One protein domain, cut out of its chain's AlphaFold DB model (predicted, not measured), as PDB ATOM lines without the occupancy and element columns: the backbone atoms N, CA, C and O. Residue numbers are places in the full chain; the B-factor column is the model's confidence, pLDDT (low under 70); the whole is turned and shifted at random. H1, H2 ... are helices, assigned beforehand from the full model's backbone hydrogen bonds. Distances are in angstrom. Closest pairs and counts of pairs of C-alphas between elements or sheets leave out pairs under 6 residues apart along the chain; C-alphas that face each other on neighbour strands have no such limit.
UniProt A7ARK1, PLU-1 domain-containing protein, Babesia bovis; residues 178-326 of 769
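This is residues 178 to 326 of the 769 residues of the protein "PLU-1 domain-containing protein" of Babesia bovis (UniProt A7ARK1). You are looking at a long rod of helices in which the chain folds back and forth: H1, H2 and H3 make one end, H3 runs on through the middle beside H4, and the hairpin of H5 and H6 makes the other end. Residues 178 to 190 of H1 stick out at the first end. The printed part has 149 residues with six named helices, H1 to H6 in order, and no named strand; the class is all helix. It is extended, with a radius of gyration of the C-alphas of 24.3 A and spans of 91 by 34 by 19 A.

Find C-alpha 178 at (198.469, 160.028, 131.854); from there H1 runs 43.0 A to residue 207. H2 follows in residues 212 to 226, and H3, residues 233 to 257, runs 35.9 A. H4 is residues 269 to 281. H5, residues 287 to 312, starts at (212.397, 201.273, 163.350) and runs 37.8 A. H6, residues 315 to 326, ends at (220.572, 221.197, 176.139).

H3, H4 and H5 form an up-and-down bundle, each running against the one before. Look at Gly 249 and Glu 288, the closest C-alphas of H3 and H5, 5.8 A apart; these helices touch at a steep tilt of 42 degrees. H4 only just touches H5, with 3 pairs of C-alphas within 8 A, the closest at Ser 279 and Val 289. H2 touches H3 at Ile 212 and Ile 242, 6.6 A, and H1 at Ile 218 and Ser 202, 6.9 A. H6 touches H5 at Cys 318 and Met 306, 5.9 A. H1 and H6 are apart. Every O i to N i+4 pair is within hydrogen-bond range in H1, H2, H3, H5 and H6; in H4, 7 of 9 are.

The farthest C-alphas, of Glu 178 and Leu 313, are 91.2 A apart. The printed part has no cut, and the link H3 to H4 is long. Confidence is under 70 in, among others, residues 257 to 269.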
ATOM      1  N   GLU A 178     199.570 159.292 131.234       63.22
ATOM      2  CA  GLU A 178     198.469 160.028 131.854       63.22
ATOM      3  C   GLU A 178     198.649 160.116 133.377       63.22
ATOM      4  O   GLU A 178     198.285 161.111 134.009       63.22
ATOM      5  N   ARG A 179     199.272 159.093 133.973       67.50
ATOM      6  CA  ARG A 179     199.595 159.053 135.399       67.50
ATOM      7  C   ARG A 179     200.586 160.148 135.798       67.50
ATOM      8  O   ARG A 179     200.341 160.852 136.775       67.50
ATOM      9  N   SER A 180     201.651 160.337 135.027       59.88
ATOM     10  CA  SER A 180     202.673 161.352 135.296       59.88
ATOM     11  C   SER A 180     202.143 162.771 135.065       59.88
ATOM     12  O   SER A 180     202.452 163.677 135.837       59.88
ATOM     13  N   LEU A 181     201.262 162.955 134.073       65.00
ATOM     14  CA  LEU A 181     200.528 164.210 133.871       65.00
ATOM     15  C   LEU A 181     199.586 164.530 135.040       65.00
ATOM     16  O   LEU A 181     199.516 165.684 135.464       65.00
ATOM     17  N   ARG A 182     198.889 163.532 135.603       70.25
ATOM     18  CA  ARG A 182     198.057 163.722 136.806       70.25
ATOM     19  C   ARG A 182     198.892 164.052 138.041       70.25
ATOM     20  O   ARG A 182     198.487 164.906 138.826       70.25
ATOM     21  N   GLU A 183     200.046 163.413 138.213       67.88
ATOM     22  CA  GLU A 183     200.968 163.703 139.318       67.88
ATOM     23  C   GLU A 183     201.548 165.125 139.200       67.88
ATOM     24  O   GLU A 183     201.480 165.884 140.169       67.88
ATOM     25  N   MET A 184     201.994 165.542 138.008       64.75
ATOM     26  CA  MET A 184     202.398 166.930 137.735       64.75
ATOM     27  C   MET A 184     201.266 167.924 137.979       64.75
ATOM     28  O   MET A 184     201.468 168.928 138.655       64.75
ATOM     29  N   SER A 185     200.071 167.643 137.458       70.56
ATOM     30  CA  SER A 185     198.897 168.499 137.636       70.56
ATOM     31  C   SER A 185     198.544 168.667 139.117       70.56
ATOM     32  O   SER A 185     198.289 169.780 139.568       70.56
ATOM     33  N   CYS A 186     198.622 167.596 139.912       71.81
ATOM     34  CA  CYS A 186     198.396 167.642 141.358       71.81
ATOM     35  C   CYS A 186     199.449 168.493 142.088       71.81
ATOM     36  O   CYS A 186     199.109 169.286 142.964       71.81
ATOM     37  N   VAL A 187     200.726 168.360 141.720       69.94
ATOM     38  CA  VAL A 187     201.827 169.136 142.313       69.94
ATOM     39  C   VAL A 187     201.739 170.616 141.930       69.94
ATOM     40  O   VAL A 187     201.862 171.472 142.804       69.94
ATOM     41  N   LEU A 188     201.460 170.926 140.662       69.62
ATOM     42  CA  LEU A 188     201.263 172.295 140.185       69.62
ATOM     43  C   LEU A 188     200.011 172.932 140.798       69.62
ATOM     44  O   LEU A 188     200.073 174.078 141.220       69.62
ATOM     45  N   SER A 189     198.913 172.184 140.942       72.88
ATOM     46  CA  SER A 189     197.696 172.678 141.606       72.88
ATOM     47  C   SER A 189     197.949 173.023 143.074       72.88
ATOM     48  O   SER A 189     197.469 174.044 143.555       72.88
ATOM     49  N   LYS A 190     198.749 172.211 143.782       73.31
ATOM     50  CA  LYS A 190     199.171 172.511 145.160       73.31
ATOM     51  C   LYS A 190     200.082 173.735 145.233       73.31
ATOM     52  O   LYS A 190     199.951 174.534 146.151       73.31
ATOM     53  N   LEU A 191     200.999 173.890 144.279       71.56
ATOM     54  CA  LEU A 191     201.862 175.068 144.200       71.56
ATOM     55  C   LEU A 191     201.039 176.340 143.972       71.56
ATOM     56  O   LEU A 191     201.238 177.314 144.687       71.56
ATOM     57  N   VAL A 192     200.089 176.305 143.034       76.12
ATOM     58  CA  VAL A 192     199.161 177.415 142.788       76.12
ATOM     59  C   VAL A 192     198.367 177.733 144.054       76.12
ATOM     60  O   VAL A 192     198.354 178.887 144.459       76.12
ATOM     61  N   SER A 193     197.831 176.731 144.766       76.69
ATOM     62  CA  SER A 193     197.118 176.990 146.025       76.69
ATOM     63  C   SER A 193     198.001 177.603 147.117       76.69
ATOM     64  O   SER A 193     197.524 178.456 147.855       76.69
ATOM     65  N   TYR A 194     199.280 177.216 147.216       77.75
ATOM     66  CA  TYR A 194     200.208 177.832 148.174       77.75
ATOM     67  C   TYR A 194     200.570 179.269 147.788       77.75
ATOM     68  O   TYR A 194     200.711 180.114 148.667       77.75
ATOM     69  N   ILE A 195     200.709 179.556 146.492       78.12
ATOM     70  CA  ILE A 195     200.950 180.916 145.995       78.12
ATOM     71  C   ILE A 195     199.719 181.793 146.240       78.12
ATOM     72  O   ILE A 195     199.879 182.916 146.708       78.12
ATOM     73  N   ASP A 196     198.513 181.282 145.989       78.25
ATOM     74  CA  ASP A 196     197.257 181.990 146.248       78.25
ATOM     75  C   ASP A 196     197.065 182.256 147.751       78.25
ATOM     76  O   ASP A 196     196.742 183.375 148.152       78.25
ATOM     77  N   GLU A 197     197.346 181.266 148.605       81.81
ATOM     78  CA  GLU A 197     197.285 181.411 150.064       81.81
ATOM     79  C   GLU A 197     198.327 182.411 150.586       81.81
ATOM     80  O   GLU A 197     198.000 183.290 151.393       81.81
ATOM     81  N   TRP A 198     199.568 182.341 150.095       85.31
ATOM     82  CA  TRP A 198     200.607 183.322 150.409       85.31
ATOM     83  C   TRP A 198     200.199 184.725 149.953       85.31
ATOM     84  O   TRP A 198     200.364 185.700 150.681       85.31
ATOM     85  N   HIS A 199     199.627 184.849 148.762       82.00
ATOM     86  CA  HIS A 199     199.234 186.129 148.195       82.00
ATOM     87  C   HIS A 199     198.084 186.774 148.989       82.00
ATOM     88  O   HIS A 199     198.135 187.967 149.302       82.00
ATOM     89  N   ASP A 200     197.089 185.990 149.405       79.50
ATOM     90  CA  ASP A 200     195.970 186.466 150.224       79.50
ATOM     91  C   ASP A 200     196.367 186.803 151.666       79.50
ATOM     92  O   ASP A 200     195.792 187.715 152.273       79.50
ATOM     93  N   THR A 201     197.323 186.069 152.240       81.12
ATOM     94  CA  THR A 201     197.866 186.353 153.579       81.12
ATOM     95  C   THR A 201     198.777 187.579 153.554       81.12
ATOM     96  O   THR A 201     198.615 188.471 154.385       81.12
ATOM     97  N   SER A 202     199.636 187.702 152.543       79.00
ATOM     98  CA  SER A 202     200.527 188.852 152.352       79.00
ATOM     99  C   SER A 202     199.753 190.144 152.112       79.00
ATOM    100  O   SER A 202     200.041 191.151 152.753       79.00
ATOM    101  N   ARG A 203     198.705 190.136 151.271       80.19
ATOM    102  CA  ARG A 203     197.837 191.319 151.089       80.19
ATOM    103  C   ARG A 203     197.177 191.771 152.389       80.19
ATOM    104  O   ARG A 203     197.075 192.972 152.631       80.19
ATOM    105  N   ARG A 204     196.729 190.824 153.220       79.31
ATOM    106  CA  ARG A 204     196.146 191.131 154.533       79.31
ATOM    107  C   ARG A 204     197.184 191.745 155.469       79.31
ATOM    108  O   ARG A 204     196.924 192.807 156.020       79.31
ATOM    109  N   LEU A 205     198.372 191.158 155.571       77.00
ATOM    110  CA  LEU A 205     199.440 191.672 156.435       77.00
ATOM    111  C   LEU A 205     199.951 193.053 155.988       77.00
ATOM    112  O   LEU A 205     200.115 193.947 156.811       77.00
ATOM    113  N   ILE A 206     200.108 193.289 154.684       77.25
ATOM    114  CA  ILE A 206     200.519 194.601 154.150       77.25
ATOM    115  C   ILE A 206     199.476 195.683 154.464       77.25
ATOM    116  O   ILE A 206     199.831 196.834 154.716       77.25
ATOM    117  N   SER A 207     198.189 195.321 154.510       74.75
ATOM    118  CA  SER A 207     197.130 196.257 154.898       74.75
ATOM    119  C   SER A 207     197.162 196.655 156.383       74.75
ATOM    120  O   SER A 207     196.573 197.671 156.750       74.75
ATOM    121  N   GLU A 208     197.884 195.912 157.229       74.00
ATOM    122  CA  GLU A 208     197.957 196.115 158.682       74.00
ATOM    123  C   GLU A 208     199.198 196.913 159.152       74.00
ATOM    124  O   GLU A 208     199.426 197.018 160.355       74.00
ATOM    125  N   GLN A 209     199.958 197.547 158.240       70.12
ATOM    126  CA  GLN A 209     201.192 198.308 158.539       70.12
ATOM    127  C   GLN A 209     202.203 197.513 159.386       70.12
ATOM    128  O   GLN A 209     202.545 197.885 160.510       70.12
ATOM    129  N   ILE A 210     202.703 196.411 158.836       82.38
ATOM    130  CA  ILE A 210     203.739 195.580 159.466       82.38
ATOM    131  C   ILE A 210     205.123 196.269 159.495       82.38
ATOM    132  O   ILE A 210     205.394 197.167 158.683       82.38
ATOM    133  N   PRO A 211     206.024 195.880 160.420       82.88
ATOM    134  CA  PRO A 211     207.424 196.295 160.403       82.88
ATOM    135  C   PRO A 211     208.170 195.784 159.169       82.88
ATOM    136  O   PRO A 211     207.841 194.745 158.593       82.88
ATOM    137  N   ILE A 212     209.204 196.526 158.769       83.88
ATOM    138  CA  ILE A 212     210.004 196.213 157.581       83.88
ATOM    139  C   ILE A 212     210.683 194.836 157.671       83.88
ATOM    140  O   ILE A 212     210.862 194.167 156.657       83.88
ATOM    141  N   GLU A 213     211.013 194.370 158.879       81.69
ATOM    142  CA  GLU A 213     211.568 193.037 159.113       81.69
ATOM    143  C   GLU A 213     210.559 191.922 158.807       81.69
ATOM    144  O   GLU A 213     210.931 190.925 158.196       81.69
ATOM    145  N   GLU A 214     209.285 192.108 159.161       82.00
ATOM    146  CA  GLU A 214     208.217 191.149 158.842       82.00
ATOM    147  C   GLU A 214     207.881 191.164 157.343       82.00
ATOM    148  O   GLU A 214     207.605 190.126 156.742       82.00
ATOM    149  N   ALA A 215     207.982 192.325 156.689       81.75
ATOM    150  CA  ALA A 215     207.862 192.408 155.235       81.75
ATOM    151  C   ALA A 215     208.987 191.630 154.518       81.75
ATOM    152  O   ALA A 215     208.742 190.995 153.491       81.75
ATOM    153  N   ARG A 216     210.210 191.622 155.074       81.75
ATOM    154  CA  ARG A 216     211.326 190.809 154.557       81.75
ATOM    155  C   ARG A 216     211.090 189.314 154.742       81.75
ATOM    156  O   ARG A 216     211.355 188.567 153.806       81.75
ATOM    157  N   THR A 217     210.562 188.875 155.885       83.19
ATOM    158  CA  THR A 217     210.269 187.446 156.093       83.19
ATOM    159  C   THR A 217     209.203 186.949 155.120       83.19
ATOM    160  O   THR A 217     209.382 185.901 154.516       83.19
ATOM    161  N   ILE A 218     208.163 187.747 154.850       83.38
ATOM    162  CA  ILE A 218     207.130 187.413 153.851       83.38
ATOM    163  C   ILE A 218     207.735 187.244 152.446       83.38
ATOM    164  O   ILE A 218     207.318 186.370 151.679       83.38
ATOM    165  N   LEU A 219     208.724 188.074 152.104       82.56
ATOM    166  CA  LEU A 219     209.450 187.995 150.839       82.56
ATOM    167  C   LEU A 219     210.350 186.748 150.762       82.56
ATOM    168  O   LEU A 219     210.433 186.113 149.708       82.56
ATOM    169  N   GLU A 220     211.041 186.409 151.850       82.19
ATOM    170  CA  GLU A 220     211.869 185.202 151.943       82.19
ATOM    171  C   GLU A 220     211.017 183.932 151.857       82.19
ATOM    172  O   GLU A 220     211.337 183.056 151.052       82.19
ATOM    173  N   ASP A 221     209.878 183.894 152.553       80.50
ATOM    174  CA  ASP A 221     208.899 182.804 152.487       80.50
ATOM    175  C   ASP A 221     208.416 182.587 151.043       80.50
ATOM    176  O   ASP A 221     208.369 181.459 150.548       80.50
ATOM    177  N   PHE A 222     208.127 183.666 150.305       79.75
ATOM    178  CA  PHE A 222     207.753 183.567 148.891       79.75
ATOM    179  C   PHE A 222     208.872 182.998 148.017       79.75
ATOM    180  O   PHE A 222     208.630 182.161 147.137       79.75
ATOM    181  N   LYS A 223     210.108 183.462 148.235       79.56
ATOM    182  CA  LYS A 223     211.290 182.985 147.506       79.56
ATOM    183  C   LYS A 223     211.554 181.510 147.795       79.56
ATOM    184  O   LYS A 223     211.926 180.782 146.876       79.56
ATOM    185  N   GLU A 224     211.296 181.053 149.017       77.31
ATOM    186  CA  GLU A 224     211.401 179.646 149.406       77.31
ATOM    187  C   GLU A 224     210.309 178.779 148.750       77.31
ATOM    188  O   GLU A 224     210.618 177.720 148.190       77.31
ATOM    189  N   ILE A 225     209.054 179.254 148.740       73.81
ATOM    190  CA  ILE A 225     207.903 178.568 148.123       73.81
ATOM    191  C   ILE A 225     208.091 178.406 146.608       73.81
ATOM    192  O   ILE A 225     207.773 177.355 146.050       73.81
ATOM    193  N   THR A 226     208.603 179.438 145.932       69.56
ATOM    194  CA  THR A 226     208.673 179.495 144.459       69.56
ATOM    195  C   THR A 226     210.048 179.172 143.874       69.56
ATOM    196  O   THR A 226     210.199 179.127 142.650       69.56
ATOM    197  N   GLY A 227     211.069 178.995 144.717       60.97
ATOM    198  CA  GLY A 227     212.459 178.834 144.281       60.97
ATOM    199  C   GLY A 227     213.008 180.043 143.509       60.97
ATOM    200  O   GLY A 227     213.994 179.906 142.790       60.97
ATOM    201  N   GLY A 228     212.348 181.207 143.598       64.19
ATOM    202  CA  GLY A 228     212.711 182.434 142.877       64.19
ATOM    203  C   GLY A 228     212.399 182.436 141.373       64.19
ATOM    204  O   GLY A 228     212.780 183.376 140.677       64.19
ATOM    205  N   LEU A 229     211.717 181.409 140.855       57.50
ATOM    206  CA  LEU A 229     211.447 181.246 139.418       57.50
ATOM    207  C   LEU A 229     210.149 181.923 138.960       57.50
ATOM    208  O   LEU A 229     209.986 182.204 137.772       57.50
ATOM    209  N   ILE A 230     209.227 182.186 139.888       66.06
ATOM    210  CA  ILE A 230     207.916 182.770 139.599       66.06
ATOM    211  C   ILE A 230     207.933 184.241 140.004       66.06
ATOM    212  O   ILE A 230     208.214 184.578 141.153       66.06
ATOM    213  N   LYS A 231     207.610 185.120 139.054       66.44
ATOM    214  CA  LYS A 231     207.419 186.549 139.311       66.44
ATOM    215  C   LYS A 231     205.937 186.833 139.513       66.44
ATOM    216  O   LYS A 231     205.127 186.494 138.656       66.44
ATOM    217  N   VAL A 232     205.611 187.461 140.636       76.25
ATOM    218  CA  VAL A 232     204.265 187.939 140.969       76.25
ATOM    219  C   VAL A 232     204.361 189.440 141.216       76.25
ATOM    220  O   VAL A 232     205.271 189.878 141.917       76.25
ATOM    221  N   ASP A 233     203.426 190.221 140.675       74.69
ATOM    222  CA  ASP A 233     203.448 191.692 140.762       74.69
ATOM    223  C   ASP A 233     203.491 192.196 142.215       74.69
ATOM    224  O   ASP A 233     204.199 193.151 142.538       74.69
ATOM    225  N   LEU A 234     202.802 191.493 143.119       77.44
ATOM    226  CA  LEU A 234     202.803 191.790 144.552       77.44
ATOM    227  C   LEU A 234     204.205 191.672 145.173       77.44
ATOM    228  O   LEU A 234     204.551 192.437 146.064       77.44
ATOM    229  N   VAL A 235     205.034 190.744 144.694       78.38
ATOM    230  CA  VAL A 235     206.404 190.543 145.194       78.38
ATOM    231  C   VAL A 235     207.280 191.711 144.771       78.38
ATOM    232  O   VAL A 235     208.003 192.253 145.596       78.38
ATOM    233  N   THR A 236     207.171 192.148 143.514       77.31
ATOM    234  CA  THR A 236     207.893 193.336 143.037       77.31
ATOM    235  C   THR A 236     207.443 194.608 143.755       77.31
ATOM    236  O   THR A 236     208.280 195.435 144.099       77.31
ATOM    237  N   GLU A 237     206.150 194.733 144.072       81.69
ATOM    238  CA  GLU A 237     205.624 195.851 144.863       81.69
ATOM    239  C   GLU A 237     206.185 195.854 146.295       81.69
ATOM    240  O   GLU A 237     206.609 196.901 146.784       81.69
ATOM    241  N   ILE A 238     206.240 194.691 146.957       81.75
ATOM    242  CA  ILE A 238     206.840 194.549 148.293       81.75
ATOM    243  C   ILE A 238     208.341 194.868 148.248       81.75
ATOM    244  O   ILE A 238     208.830 195.595 149.109       81.75
ATOM    245  N   GLU A 239     209.083 194.366 147.256       81.06
ATOM    246  CA  GLU A 239     210.526 194.622 147.129       81.06
ATOM    247  C   GLU A 239     210.852 196.104 146.913       81.06
ATOM    248  O   GLU A 239     211.791 196.623 147.523       81.06
ATOM    249  N   ASP A 240     210.098 196.793 146.057       81.94
ATOM    250  CA  ASP A 240     210.317 198.213 145.778       81.94
ATOM    251  C   ASP A 240     209.925 199.094 146.973       81.94
ATOM    252  O   ASP A 240     210.626 200.057 147.300       81.94
ATOM    253  N   GLU A 241     208.870 198.722 147.696       82.06
ATOM    254  CA  GLU A 241     208.447 199.416 148.910       82.06
ATOM    255  C   GLU A 241     209.419 199.190 150.083       82.06
ATOM    256  O   GLU A 241     209.714 200.137 150.817       82.06
ATOM    257  N   ILE A 242     209.992 197.986 150.234       83.31
ATOM    258  CA  ILE A 242     211.066 197.714 151.209       83.31
ATOM    259  C   ILE A 242     212.280 198.600 150.908       83.31
ATOM    260  O   ILE A 242     212.770 199.278 151.810       83.31
ATOM    261  N   LYS A 243     212.731 198.678 149.647       83.06
ATOM    262  CA  LYS A 243     213.851 199.559 149.257       83.06
ATOM    263  C   LYS A 243     213.557 201.033 149.541       83.06
ATOM    264  O   LYS A 243     214.437 201.756 150.006       83.06
ATOM    265  N   SER A 244     212.330 201.482 149.273       82.25
ATOM    266  CA  SER A 244     211.880 202.847 149.573       82.25
ATOM    267  C   SER A 244     211.917 203.134 151.082       82.25
ATOM    268  O   SER A 244     212.479 204.144 151.515       82.25
ATOM    269  N   CYS A 245     211.408 202.208 151.900       82.69
ATOM    270  CA  CYS A 245     211.411 202.315 153.359       82.69
ATOM    271  C   CYS A 245     212.830 202.260 153.953       82.69
ATOM    272  O   CYS A 245     213.121 202.997 154.893       82.69
ATOM    273  N   GLU A 246     213.741 201.457 153.395       81.12
ATOM    274  CA  GLU A 246     215.159 201.418 153.791       81.12
ATOM    275  C   GLU A 246     215.890 202.717 153.448       81.12
ATOM    276  O   GLU A 246     216.635 203.251 154.271       81.12
ATOM    277  N   ALA A 247     215.656 203.261 152.251       80.88
ATOM    278  CA  ALA A 247     216.202 204.553 151.854       80.88
ATOM    279  C   ALA A 247     215.693 205.673 152.776       80.88
ATOM    280  O   ALA A 247     216.461 206.555 153.175       80.88
ATOM    281  N   PHE A 248     214.420 205.608 153.175       83.00
ATOM    282  CA  PHE A 248     213.834 206.528 154.141       83.00
ATOM    283  C   PHE A 248     214.405 206.341 155.559       83.00
ATOM    284  O   PHE A 248     214.786 207.321 156.200       83.00
ATOM    285  N   GLY A 249     214.570 205.104 156.032       80.38
ATOM    286  CA  GLY A 249     215.231 204.797 157.304       80.38
ATOM    287  C   GLY A 249     216.671 205.310 157.352       80.38
ATOM    288  O   GLY A 249     217.063 205.974 158.310       80.38
ATOM    289  N   ALA A 250     217.433 205.130 156.271       80.44
ATOM    290  CA  ALA A 250     218.777 205.683 156.131       80.44
ATOM    291  C   ALA A 250     218.783 207.224 156.131       80.44
ATOM    292  O   ALA A 250     219.679 207.836 156.714       80.44
ATOM    293  N   LYS A 251     217.775 207.868 155.526       80.75
ATOM    294  CA  LYS A 251     217.586 209.329 155.556       80.75
ATOM    295  C   LYS A 251     217.342 209.833 156.984       80.75
ATOM    296  O   LYS A 251     217.991 210.791 157.407       80.75
ATOM    297  N   VAL A 252     216.481 209.157 157.747       78.62
ATOM    298  CA  VAL A 252     216.195 209.473 159.159       78.62
ATOM    299  C   VAL A 252     217.423 209.235 160.039       78.62
ATOM    300  O   VAL A 252     217.783 210.093 160.847       78.62
ATOM    301  N   LEU A 253     218.117 208.110 159.855       77.56
ATOM    302  CA  LEU A 253     219.337 207.795 160.594       77.56
ATOM    303  C   LEU A 253     220.437 208.822 160.319       77.56
ATOM    304  O   LEU A 253     221.090 209.284 161.255       77.56
ATOM    305  N   ASN A 254     220.616 209.226 159.061       77.94
ATOM    306  CA  ASN A 254     221.561 210.274 158.689       77.94
ATOM    307  C   ASN A 254     221.196 211.604 159.344       77.94
ATOM    308  O   ASN A 254     222.083 212.256 159.874       77.94
ATOM    309  N   LEU A 255     219.923 211.990 159.406       73.94
ATOM    310  CA  LEU A 255     219.512 213.218 160.094       73.94
ATOM    311  C   LEU A 255     219.846 213.187 161.599       73.94
ATOM    312  O   LEU A 255     220.287 214.186 162.157       73.94
ATOM    313  N   ILE A 256     219.676 212.034 162.254       70.94
ATOM    314  CA  ILE A 256     219.950 211.855 163.692       70.94
ATOM    315  C   ILE A 256     221.459 211.768 163.986       70.94
ATOM    316  O   ILE A 256     221.908 212.171 165.062       70.94
ATOM    317  N   THR A 257     222.251 211.220 163.059       67.44
ATOM    318  CA  THR A 257     223.679 210.911 163.273       67.44
ATOM    319  C   THR A 257     224.647 211.886 162.609       67.44
ATOM    320  O   THR A 257     225.801 211.970 163.039       67.44
ATOM    321  N   THR A 258     224.218 212.648 161.597       60.31
ATOM    322  CA  THR A 258     225.080 213.647 160.960       60.31
ATOM    323  C   THR A 258     225.178 214.897 161.839       60.31
ATOM    324  O   THR A 258     224.168 215.455 162.267       60.31
ATOM    325  N   PRO A 259     226.398 215.359 162.156       51.59
ATOM    326  CA  PRO A 259     226.573 216.609 162.870       51.59
ATOM    327  C   PRO A 259     226.168 217.756 161.940       51.59
ATOM    328  O   PRO A 259     226.816 217.982 160.917       51.59
ATOM    329  N   SER A 260     225.121 218.500 162.301       50.06
ATOM    330  CA  SER A 260     224.858 219.806 161.696       50.06
ATOM    331  C   SER A 260     226.126 220.656 161.792       50.06
ATOM    332  O   SER A 260     226.790 220.672 162.827       50.06
ATOM    333  N   THR A 261     226.475 221.370 160.730       48.00
ATOM    334  CA  THR A 261     227.716 222.148 160.560       48.00
ATOM    335  C   THR A 261     227.855 223.380 161.479       48.00
ATOM    336  O   THR A 261     228.727 224.216 161.268       48.00
ATOM    337  N   GLY A 262     227.060 223.478 162.547       47.66
ATOM    338  CA  GLY A 262     227.204 224.436 163.646       47.66
ATOM    339  C   GLY A 262     227.354 223.690 164.974       47.66
ATOM    340  O   GLY A 262     226.886 222.567 165.100       47.66
ATOM    341  N   SER A 263     228.009 224.294 165.968       47.53
ATOM    342  CA  SER A 263     228.537 223.672 167.201       47.53
ATOM    343  C   SER A 263     227.550 222.949 168.145       47.53
ATOM    344  O   SER A 263     227.898 222.683 169.294       47.53
ATOM    345  N   VAL A 264     226.329 222.638 167.721       53.12
ATOM    346  CA  VAL A 264     225.300 221.980 168.521       53.12
ATOM    347  C   VAL A 264     224.808 220.760 167.744       53.12
ATOM    348  O   VAL A 264     224.310 220.899 166.636       53.12
ATOM    349  N   ARG A 265     224.964 219.556 168.313       55.47
ATOM    350  CA  ARG A 265     224.454 218.285 167.760       55.47
ATOM    351  C   ARG A 265     222.926 218.208 167.890       55.47
ATOM    352  O   ARG A 265     222.418 217.343 168.596       55.47
ATOM    353  N   THR A 266     222.201 219.146 167.294       61.41
ATOM    354  CA  THR A 266     220.743 219.214 167.420       61.41
ATOM    355  C   THR A 266     220.071 219.369 166.071       61.41
ATOM    356  O   THR A 266     220.377 220.306 165.337       61.41
ATOM    357  N   VAL A 267     219.106 218.500 165.799       67.50
ATOM    358  CA  VAL A 267     218.211 218.572 164.640       67.50
ATOM    359  C   VAL A 267     217.126 219.622 164.904       67.50
ATOM    360  O   VAL A 267     216.663 219.766 166.043       67.50
ATOM    361  N   SER A 268     216.732 220.383 163.878       68.19
ATOM    362  CA  SER A 268     215.646 221.359 164.003       68.19
ATOM    363  C   SER A 268     214.284 220.662 164.147       68.19
ATOM    364  O   SER A 268     214.073 219.546 163.667       68.19
ATOM    365  N   LEU A 269     213.335 221.317 164.821       69.75
ATOM    366  CA  LEU A 269     211.977 220.790 164.997       69.75
ATOM    367  C   LEU A 269     211.214 220.705 163.658       69.75
ATOM    368  O   LEU A 269     210.369 219.827 163.488       69.75
ATOM    369  N   GLU A 270     211.516 221.605 162.720       70.56
ATOM    370  CA  GLU A 270     210.912 221.662 161.384       70.56
ATOM    371  C   GLU A 270     211.356 220.477 160.516       70.56
ATOM    372  O   GLU A 270     210.514 219.827 159.892       70.56
ATOM    373  N   ASP A 271     212.642 220.118 160.563       72.50
ATOM    374  CA  ASP A 271     213.179 218.972 159.821       72.50
ATOM    375  C   ASP A 271     212.572 217.657 160.324       72.50
ATOM    376  O   ASP A 271     212.100 216.842 159.529       72.50
ATOM    377  N   VAL A 272     212.489 217.486 161.651       73.69
ATOM    378  CA  VAL A 272     211.839 216.328 162.292       73.69
ATOM    379  C   VAL A 272     210.354 216.251 161.926       73.69
ATOM    380  O   VAL A 272     209.834 215.160 161.696       73.69
ATOM    381  N   HIS A 273     209.663 217.391 161.835       68.81
ATOM    382  CA  HIS A 273     208.257 217.422 161.437       68.81
ATOM    383  C   HIS A 273     208.058 216.989 159.981       68.81
ATOM    384  O   HIS A 273     207.154 216.198 159.711       68.81
ATOM    385  N   SER A 274     208.918 217.449 159.066       76.69
ATOM    386  CA  SER A 274     208.856 217.039 157.658       76.69
ATOM    387  C   SER A 274     209.074 215.529 157.496       76.69
ATOM    388  O   SER A 274     208.319 214.880 156.776       76.69
ATOM    389  N   MET A 275     210.004 214.940 158.259       74.62
ATOM    390  CA  MET A 275     210.252 213.493 158.253       74.62
ATOM    391  C   MET A 275     209.072 212.703 158.826       74.62
ATOM    392  O   MET A 275     208.676 211.692 158.262       74.62
ATOM    393  N   LEU A 276     208.446 213.169 159.909       75.75
ATOM    394  CA  LEU A 276     207.245 212.520 160.458       75.75
ATOM    395  C   LEU A 276     206.005 212.667 159.557       75.75
ATOM    396  O   LEU A 276     205.011 211.964 159.747       75.75
ATOM    397  N   GLN A 277     206.017 213.605 158.609       77.75
ATOM    398  CA  GLN A 277     204.974 213.733 157.595       77.75
ATOM    399  C   GLN A 277     205.256 212.821 156.395       77.75
ATOM    400  O   GLN A 277     204.332 212.174 155.907       77.75
ATOM    401  N   GLU A 278     206.518 212.723 155.970       77.06
ATOM    402  CA  GLU A 278     206.989 211.817 154.912       77.06
ATOM    403  C   GLU A 278     206.903 210.338 155.333       77.06
ATOM    404  O   GLU A 278     206.611 209.474 154.511       77.06
ATOM    405  N   SER A 279     207.014 210.023 156.629       73.19
ATOM    406  CA  SER A 279     206.799 208.659 157.130       73.19
ATOM    407  C   SER A 279     205.366 208.153 156.941       73.19
ATOM    408  O   SER A 279     205.140 206.948 156.926       73.19
ATOM    409  N   ARG A 280     204.384 209.051 156.760       72.25
ATOM    410  CA  ARG A 280     202.984 208.669 156.493       72.25
ATOM    411  C   ARG A 280     202.780 208.093 155.097       72.25
ATOM    412  O   ARG A 280     201.757 207.460 154.864       72.25
ATOM    413  N   SER A 281     203.707 208.356 154.177       71.81
ATOM    414  CA  SER A 281     203.689 207.776 152.833       71.81
ATOM    415  C   SER A 281     204.356 206.402 152.748       71.81
ATOM    416  O   SER A 281     204.202 205.748 151.724       71.81
ATOM    417  N   CYS A 282     205.057 205.947 153.791       74.81
ATOM    418  CA  CYS A 282     205.654 204.612 153.830       74.81
ATOM    419  C   CYS A 282     204.592 203.558 154.173       74.81
ATOM    420  O   CYS A 282     203.848 203.728 155.143       74.81
ATOM    421  N   LYS A 283     204.532 202.450 153.421       74.00
ATOM    422  CA  LYS A 283     203.599 201.349 153.735       74.00
ATOM    423  C   LYS A 283     204.044 200.497 154.932       74.00
ATOM    424  O   LYS A 283     203.187 199.935 155.612       74.00
ATOM    425  N   PHE A 284     205.349 200.420 155.212       80.94
ATOM    426  CA  PHE A 284     205.914 199.628 156.313       80.94
ATOM    427  C   PHE A 284     206.444 200.492 157.461       80.94
ATOM    428  O   PHE A 284     206.898 201.622 157.259       80.94
ATOM    429  N   LEU A 285     206.422 199.943 158.679       78.25
ATOM    430  CA  LEU A 285     206.972 200.609 159.858       78.25
ATOM    431  C   LEU A 285     208.501 200.508 159.870       78.25
ATOM    432  O   LEU A 285     209.073 199.419 159.913       78.25
ATOM    433  N   VAL A 286     209.153 201.670 159.883       82.44
ATOM    434  CA  VAL A 286     210.613 201.807 159.930       82.44
ATOM    435  C   VAL A 286     211.067 202.025 161.387       82.44
ATOM    436  O   VAL A 286     210.616 202.991 162.018       82.44
ATOM    437  N   PRO A 287     211.957 201.184 161.951       77.69
ATOM    438  CA  PRO A 287     212.397 201.273 163.350       77.69
ATOM    439  C   PRO A 287     212.976 202.638 163.748       77.69
ATOM    440  O   PRO A 287     212.725 203.139 164.847       77.69
ATOM    441  N   GLU A 288     213.711 203.283 162.844       79.44
ATOM    442  CA  GLU A 288     214.322 204.596 163.050       79.44
ATOM    443  C   GLU A 288     213.268 205.697 163.242       79.44
ATOM    444  O   GLU A 288     213.454 206.609 164.052       79.44
ATOM    445  N   VAL A 289     212.126 205.588 162.555       77.19
ATOM    446  CA  VAL A 289     210.989 206.514 162.685       77.19
ATOM    447  C   VAL A 289     210.297 206.323 164.032       77.19
ATOM    448  O   VAL A 289     209.967 207.302 164.701       77.19
ATOM    449  N   VAL A 290     210.138 205.074 164.482       77.25
ATOM    450  CA  VAL A 290     209.588 204.758 165.812       77.25
ATOM    451  C   VAL A 290     210.496 205.308 166.919       77.25
ATOM    452  O   VAL A 290     210.013 205.881 167.902       77.25
ATOM    453  N   GLY A 291     211.815 205.205 166.740       76.25
ATOM    454  CA  GLY A 291     212.803 205.829 167.621       76.25
ATOM    455  C   GLY A 291     212.668 207.355 167.672       76.25
ATOM    456  O   GLY A 291     212.651 207.940 168.759       76.25
ATOM    457  N   LEU A 292     212.499 208.002 166.516       77.19
ATOM    458  CA  LEU A 292     212.285 209.449 166.417       77.19
ATOM    459  C   LEU A 292     210.978 209.893 167.100       77.19
ATOM    460  O   LEU A 292     210.972 210.881 167.840       77.19
ATOM    461  N   GLU A 293     209.885 209.141 166.934       77.06
ATOM    462  CA  GLU A 293     208.617 209.395 167.629       77.06
ATOM    463  C   GLU A 293     208.754 209.305 169.156       77.06
ATOM    464  O   GLU A 293     208.188 210.129 169.883       77.06
ATOM    465  N   ALA A 294     209.507 208.323 169.661       78.31
ATOM    466  CA  ALA A 294     209.747 208.167 171.094       78.31
ATOM    467  C   ALA A 294     210.537 209.353 171.674       78.31
ATOM    468  O   ALA A 294     210.175 209.883 172.730       78.31
ATOM    469  N   ILE A 295     211.565 209.826 170.958       77.06
ATOM    470  CA  ILE A 295     212.329 211.028 171.330       77.06
ATOM    471  C   ILE A 295     211.404 212.253 171.379       77.06
ATOM    472  O   ILE A 295     211.442 213.018 172.346       77.06
ATOM    473  N   PHE A 296     210.517 212.415 170.394       74.25
ATOM    474  CA  PHE A 296     209.572 213.533 170.350       74.25
ATOM    475  C   PHE A 296     208.567 213.511 171.515       74.25
ATOM    476  O   PHE A 296     208.306 214.542 172.138       74.25
ATOM    477  N   ARG A 297     208.041 212.333 171.881       77.25
ATOM    478  CA  ARG A 297     207.153 212.182 173.054       77.25
ATOM    479  C   ARG A 297     207.851 212.548 174.366       77.25
ATOM    480  O   ARG A 297     207.235 213.192 175.214       77.25
ATOM    481  N   ASN A 298     209.126 212.193 174.516       79.25
ATOM    482  CA  ASN A 298     209.922 212.563 175.690       79.25
ATOM    483  C   ASN A 298     210.203 214.073 175.760       79.25
ATOM    484  O   ASN A 298     210.234 214.652 176.841       79.25
ATOM    485  N   LEU A 299     210.363 214.747 174.621       76.81
ATOM    486  CA  LEU A 299     210.502 216.206 174.604       76.81
ATOM    487  C   LEU A 299     209.201 216.918 174.976       76.81
ATOM    488  O   LEU A 299     209.240 217.938 175.661       76.81
ATOM    489  N   LEU A 300     208.046 216.375 174.582       73.94
ATOM    490  CA  LEU A 300     206.745 216.896 175.006       73.94
ATOM    491  C   LEU A 300     206.540 216.761 176.517       73.94
ATOM    492  O   LEU A 300     206.041 217.691 177.149       73.94
ATOM    493  N   SER A 301     206.928 215.628 177.109       80.12
ATOM    494  CA  SER A 301     206.832 215.458 178.562       80.12
ATOM    495  C   SER A 301     207.769 216.413 179.302       80.12
ATOM    496  O   SER A 301     207.327 217.056 180.251       80.12
ATOM    497  N   LEU A 302     209.007 216.586 178.825       78.44
ATOM    498  CA  LEU A 302     209.956 217.564 179.366       78.44
ATOM    499  C   LEU A 302     209.429 218.997 179.260       78.44
ATOM    500  O   LEU A 302     209.499 219.736 180.236       78.44
ATOM    501  N   ARG A 303     208.849 219.384 178.117       75.56
ATOM    502  CA  ARG A 303     208.226 220.704 177.946       75.56
ATOM    503  C   ARG A 303     207.103 220.925 178.958       75.56
ATOM    504  O   ARG A 303     207.073 221.970 179.599       75.56
ATOM    505  N   ASN A 304     206.201 219.957 179.111       78.25
ATOM    506  CA  ASN A 304     205.106 220.064 180.076       78.25
ATOM    507  C   ASN A 304     205.641 220.196 181.506       78.25
ATOM    508  O   ASN A 304     205.111 220.990 182.275       78.25
ATOM    509  N   LEU A 305     206.714 219.469 181.835       79.50
ATOM    510  CA  LEU A 305     207.370 219.564 183.136       79.50
ATOM    511  C   LEU A 305     207.994 220.950 183.357       79.50
ATOM    512  O   LEU A 305     207.829 221.549 184.412       79.50
ATOM    513  N   MET A 306     208.644 221.507 182.332       73.88
ATOM    514  CA  MET A 306     209.185 222.866 182.379       73.88
ATOM    515  C   MET A 306     208.081 223.915 182.561       73.88
ATOM    516  O   MET A 306     208.250 224.838 183.353       73.88
ATOM    517  N   GLU A 307     206.948 223.776 181.869       72.44
ATOM    518  CA  GLU A 307     205.792 224.666 182.039       72.44
ATOM    519  C   GLU A 307     205.218 224.575 183.461       72.44
ATOM    520  O   GLU A 307     204.938 225.610 184.068       72.44
ATOM    521  N   THR A 308     205.107 223.370 184.033       74.75
ATOM    522  CA  THR A 308     204.653 223.203 185.422       74.75
ATOM    523  C   THR A 308     205.630 223.804 186.428       74.75
ATOM    524  O   THR A 308     205.191 224.560 187.289       74.75
ATOM    525  N   SER A 309     206.940 223.581 186.288       76.31
ATOM    526  CA  SER A 309     207.937 224.138 187.216       76.31
ATOM    527  C   SER A 309     208.000 225.670 187.148       76.31
ATOM    528  O   SER A 309     208.165 226.333 188.172       76.31
ATOM    529  N   VAL A 310     207.792 226.262 185.961       72.19
ATOM    530  CA  VAL A 310     207.678 227.724 185.805       72.19
ATOM    531  C   VAL A 310     206.431 228.262 186.516       72.19
ATOM    532  O   VAL A 310     206.517 229.292 187.186       72.19
ATOM    533  N   LEU A 311     205.287 227.574 186.408       71.56
ATOM    534  CA  LEU A 311     204.050 227.942 187.113       71.56
ATOM    535  C   LEU A 311     204.176 227.788 188.636       71.56
ATOM    536  O   LEU A 311     203.620 228.594 189.383       71.56
ATOM    537  N   GLU A 312     204.922 226.784 189.092       74.38
ATOM    538  CA  GLU A 312     205.201 226.526 190.508       74.38
ATOM    539  C   GLU A 312     206.325 227.410 191.079       74.38
ATOM    540  O   GLU A 312     206.551 227.416 192.289       74.38
ATOM    541  N   LEU A 313     206.980 228.218 190.233       65.94
ATOM    542  CA  LEU A 313     208.115 229.082 190.578       65.94
ATOM    543  C   LEU A 313     209.325 228.308 191.146       65.94
ATOM    544  O   LEU A 313     210.140 228.888 191.875       65.94
ATOM    545  N   ASP A 314     209.482 227.025 190.796       73.81
ATOM    546  CA  ASP A 314     210.662 226.235 191.163       73.81
ATOM    547  C   ASP A 314     211.796 226.463 190.165       73.81
ATOM    548  O   ASP A 314     211.996 225.761 189.173       73.81
ATOM    549  N   VAL A 315     212.582 227.490 190.466       70.44
ATOM    550  CA  VAL A 315     213.690 227.905 189.613       70.44
ATOM    551  C   VAL A 315     214.806 226.852 189.540       70.44
ATOM    552  O   VAL A 315     215.508 226.779 188.534       70.44
ATOM    553  N   SER A 316     214.959 226.014 190.573       73.75
ATOM    554  CA  SER A 316     216.005 224.984 190.617       73.75
ATOM    555  C   SER A 316     215.673 223.792 189.726       73.75
ATOM    556  O   SER A 316     216.532 223.299 188.990       73.75
ATOM    557  N   GLU A 317     214.406 223.383 189.726       76.31
ATOM    558  CA  GLU A 317     213.907 222.361 188.821       76.31
ATOM    559  C   GLU A 317     213.967 222.860 187.370       76.31
ATOM    560  O   GLU A 317     214.504 222.157 186.512       76.31
ATOM    561  N   CYS A 318     213.568 224.113 187.106       72.50
ATOM    562  CA  CYS A 318     213.686 224.728 185.780       72.50
ATOM    563  C   CYS A 318     215.129 224.736 185.248       72.50
ATOM    564  O   CYS A 318     215.344 224.377 184.091       72.50
ATOM    565  N   GLU A 319     216.127 225.107 186.059       72.62
ATOM    566  CA  GLU A 319     217.539 225.055 185.643       72.62
ATOM    567  C   GLU A 319     217.996 223.624 185.325       72.62
ATOM    568  O   GLU A 319     218.688 223.402 184.324       72.62
ATOM    569  N   SER A 320     217.574 222.639 186.127       79.38
ATOM    570  CA  SER A 320     217.896 221.232 185.871       79.38
ATOM    571  C   SER A 320     217.298 220.744 184.546       79.38
ATOM    572  O   SER A 320     218.012 220.148 183.735       79.38
ATOM    573  N   LEU A 321     216.038 221.088 184.267       76.25
ATOM    574  CA  LEU A 321     215.322 220.673 183.063       76.25
ATOM    575  C   LEU A 321     215.886 221.333 181.805       76.25
ATOM    576  O   LEU A 321     216.112 220.640 180.814       76.25
ATOM    577  N   VAL A 322     216.233 222.624 181.870       76.31
ATOM    578  CA  VAL A 322     216.950 223.318 180.788       76.31
ATOM    579  C   VAL A 322     218.272 222.606 180.479       76.31
ATOM    580  O   VAL A 322     218.549 222.299 179.318       76.31
ATOM    581  N   SER A 323     219.054 222.232 181.497       75.88
ATOM    582  CA  SER A 323     220.323 221.515 181.289       75.88
ATOM    583  C   SER A 323     220.154 220.108 180.687       75.88
ATOM    584  O   SER A 323     221.023 219.642 179.946       75.88
ATOM    585  N   MET A 324     219.040 219.424 180.978       74.38
ATOM    586  CA  MET A 324     218.711 218.129 180.370       74.38
ATOM    587  C   MET A 324     218.318 218.288 178.901       74.38
ATOM    588  O   MET A 324     218.734 217.486 178.066       74.38
ATOM    589  N   THR A 325     217.577 219.345 178.569       70.81
ATOM    590  CA  THR A 325     217.181 219.642 177.187       70.81
ATOM    591  C   THR A 325     218.334 220.133 176.307       70.81
ATOM    592  O   THR A 325     218.338 219.834 175.117       70.81
ATOM    593  N   GLU A 326     219.354 220.794 176.872       65.69
ATOM    594  CA  GLU A 326     220.572 221.197 176.139       65.69
ATOM    595  C   GLU A 326     221.367 219.999 175.593       65.69
ATOM    596  O   GLU A 326     222.085 220.123 174.604       65.69
TER     597      GLU A 326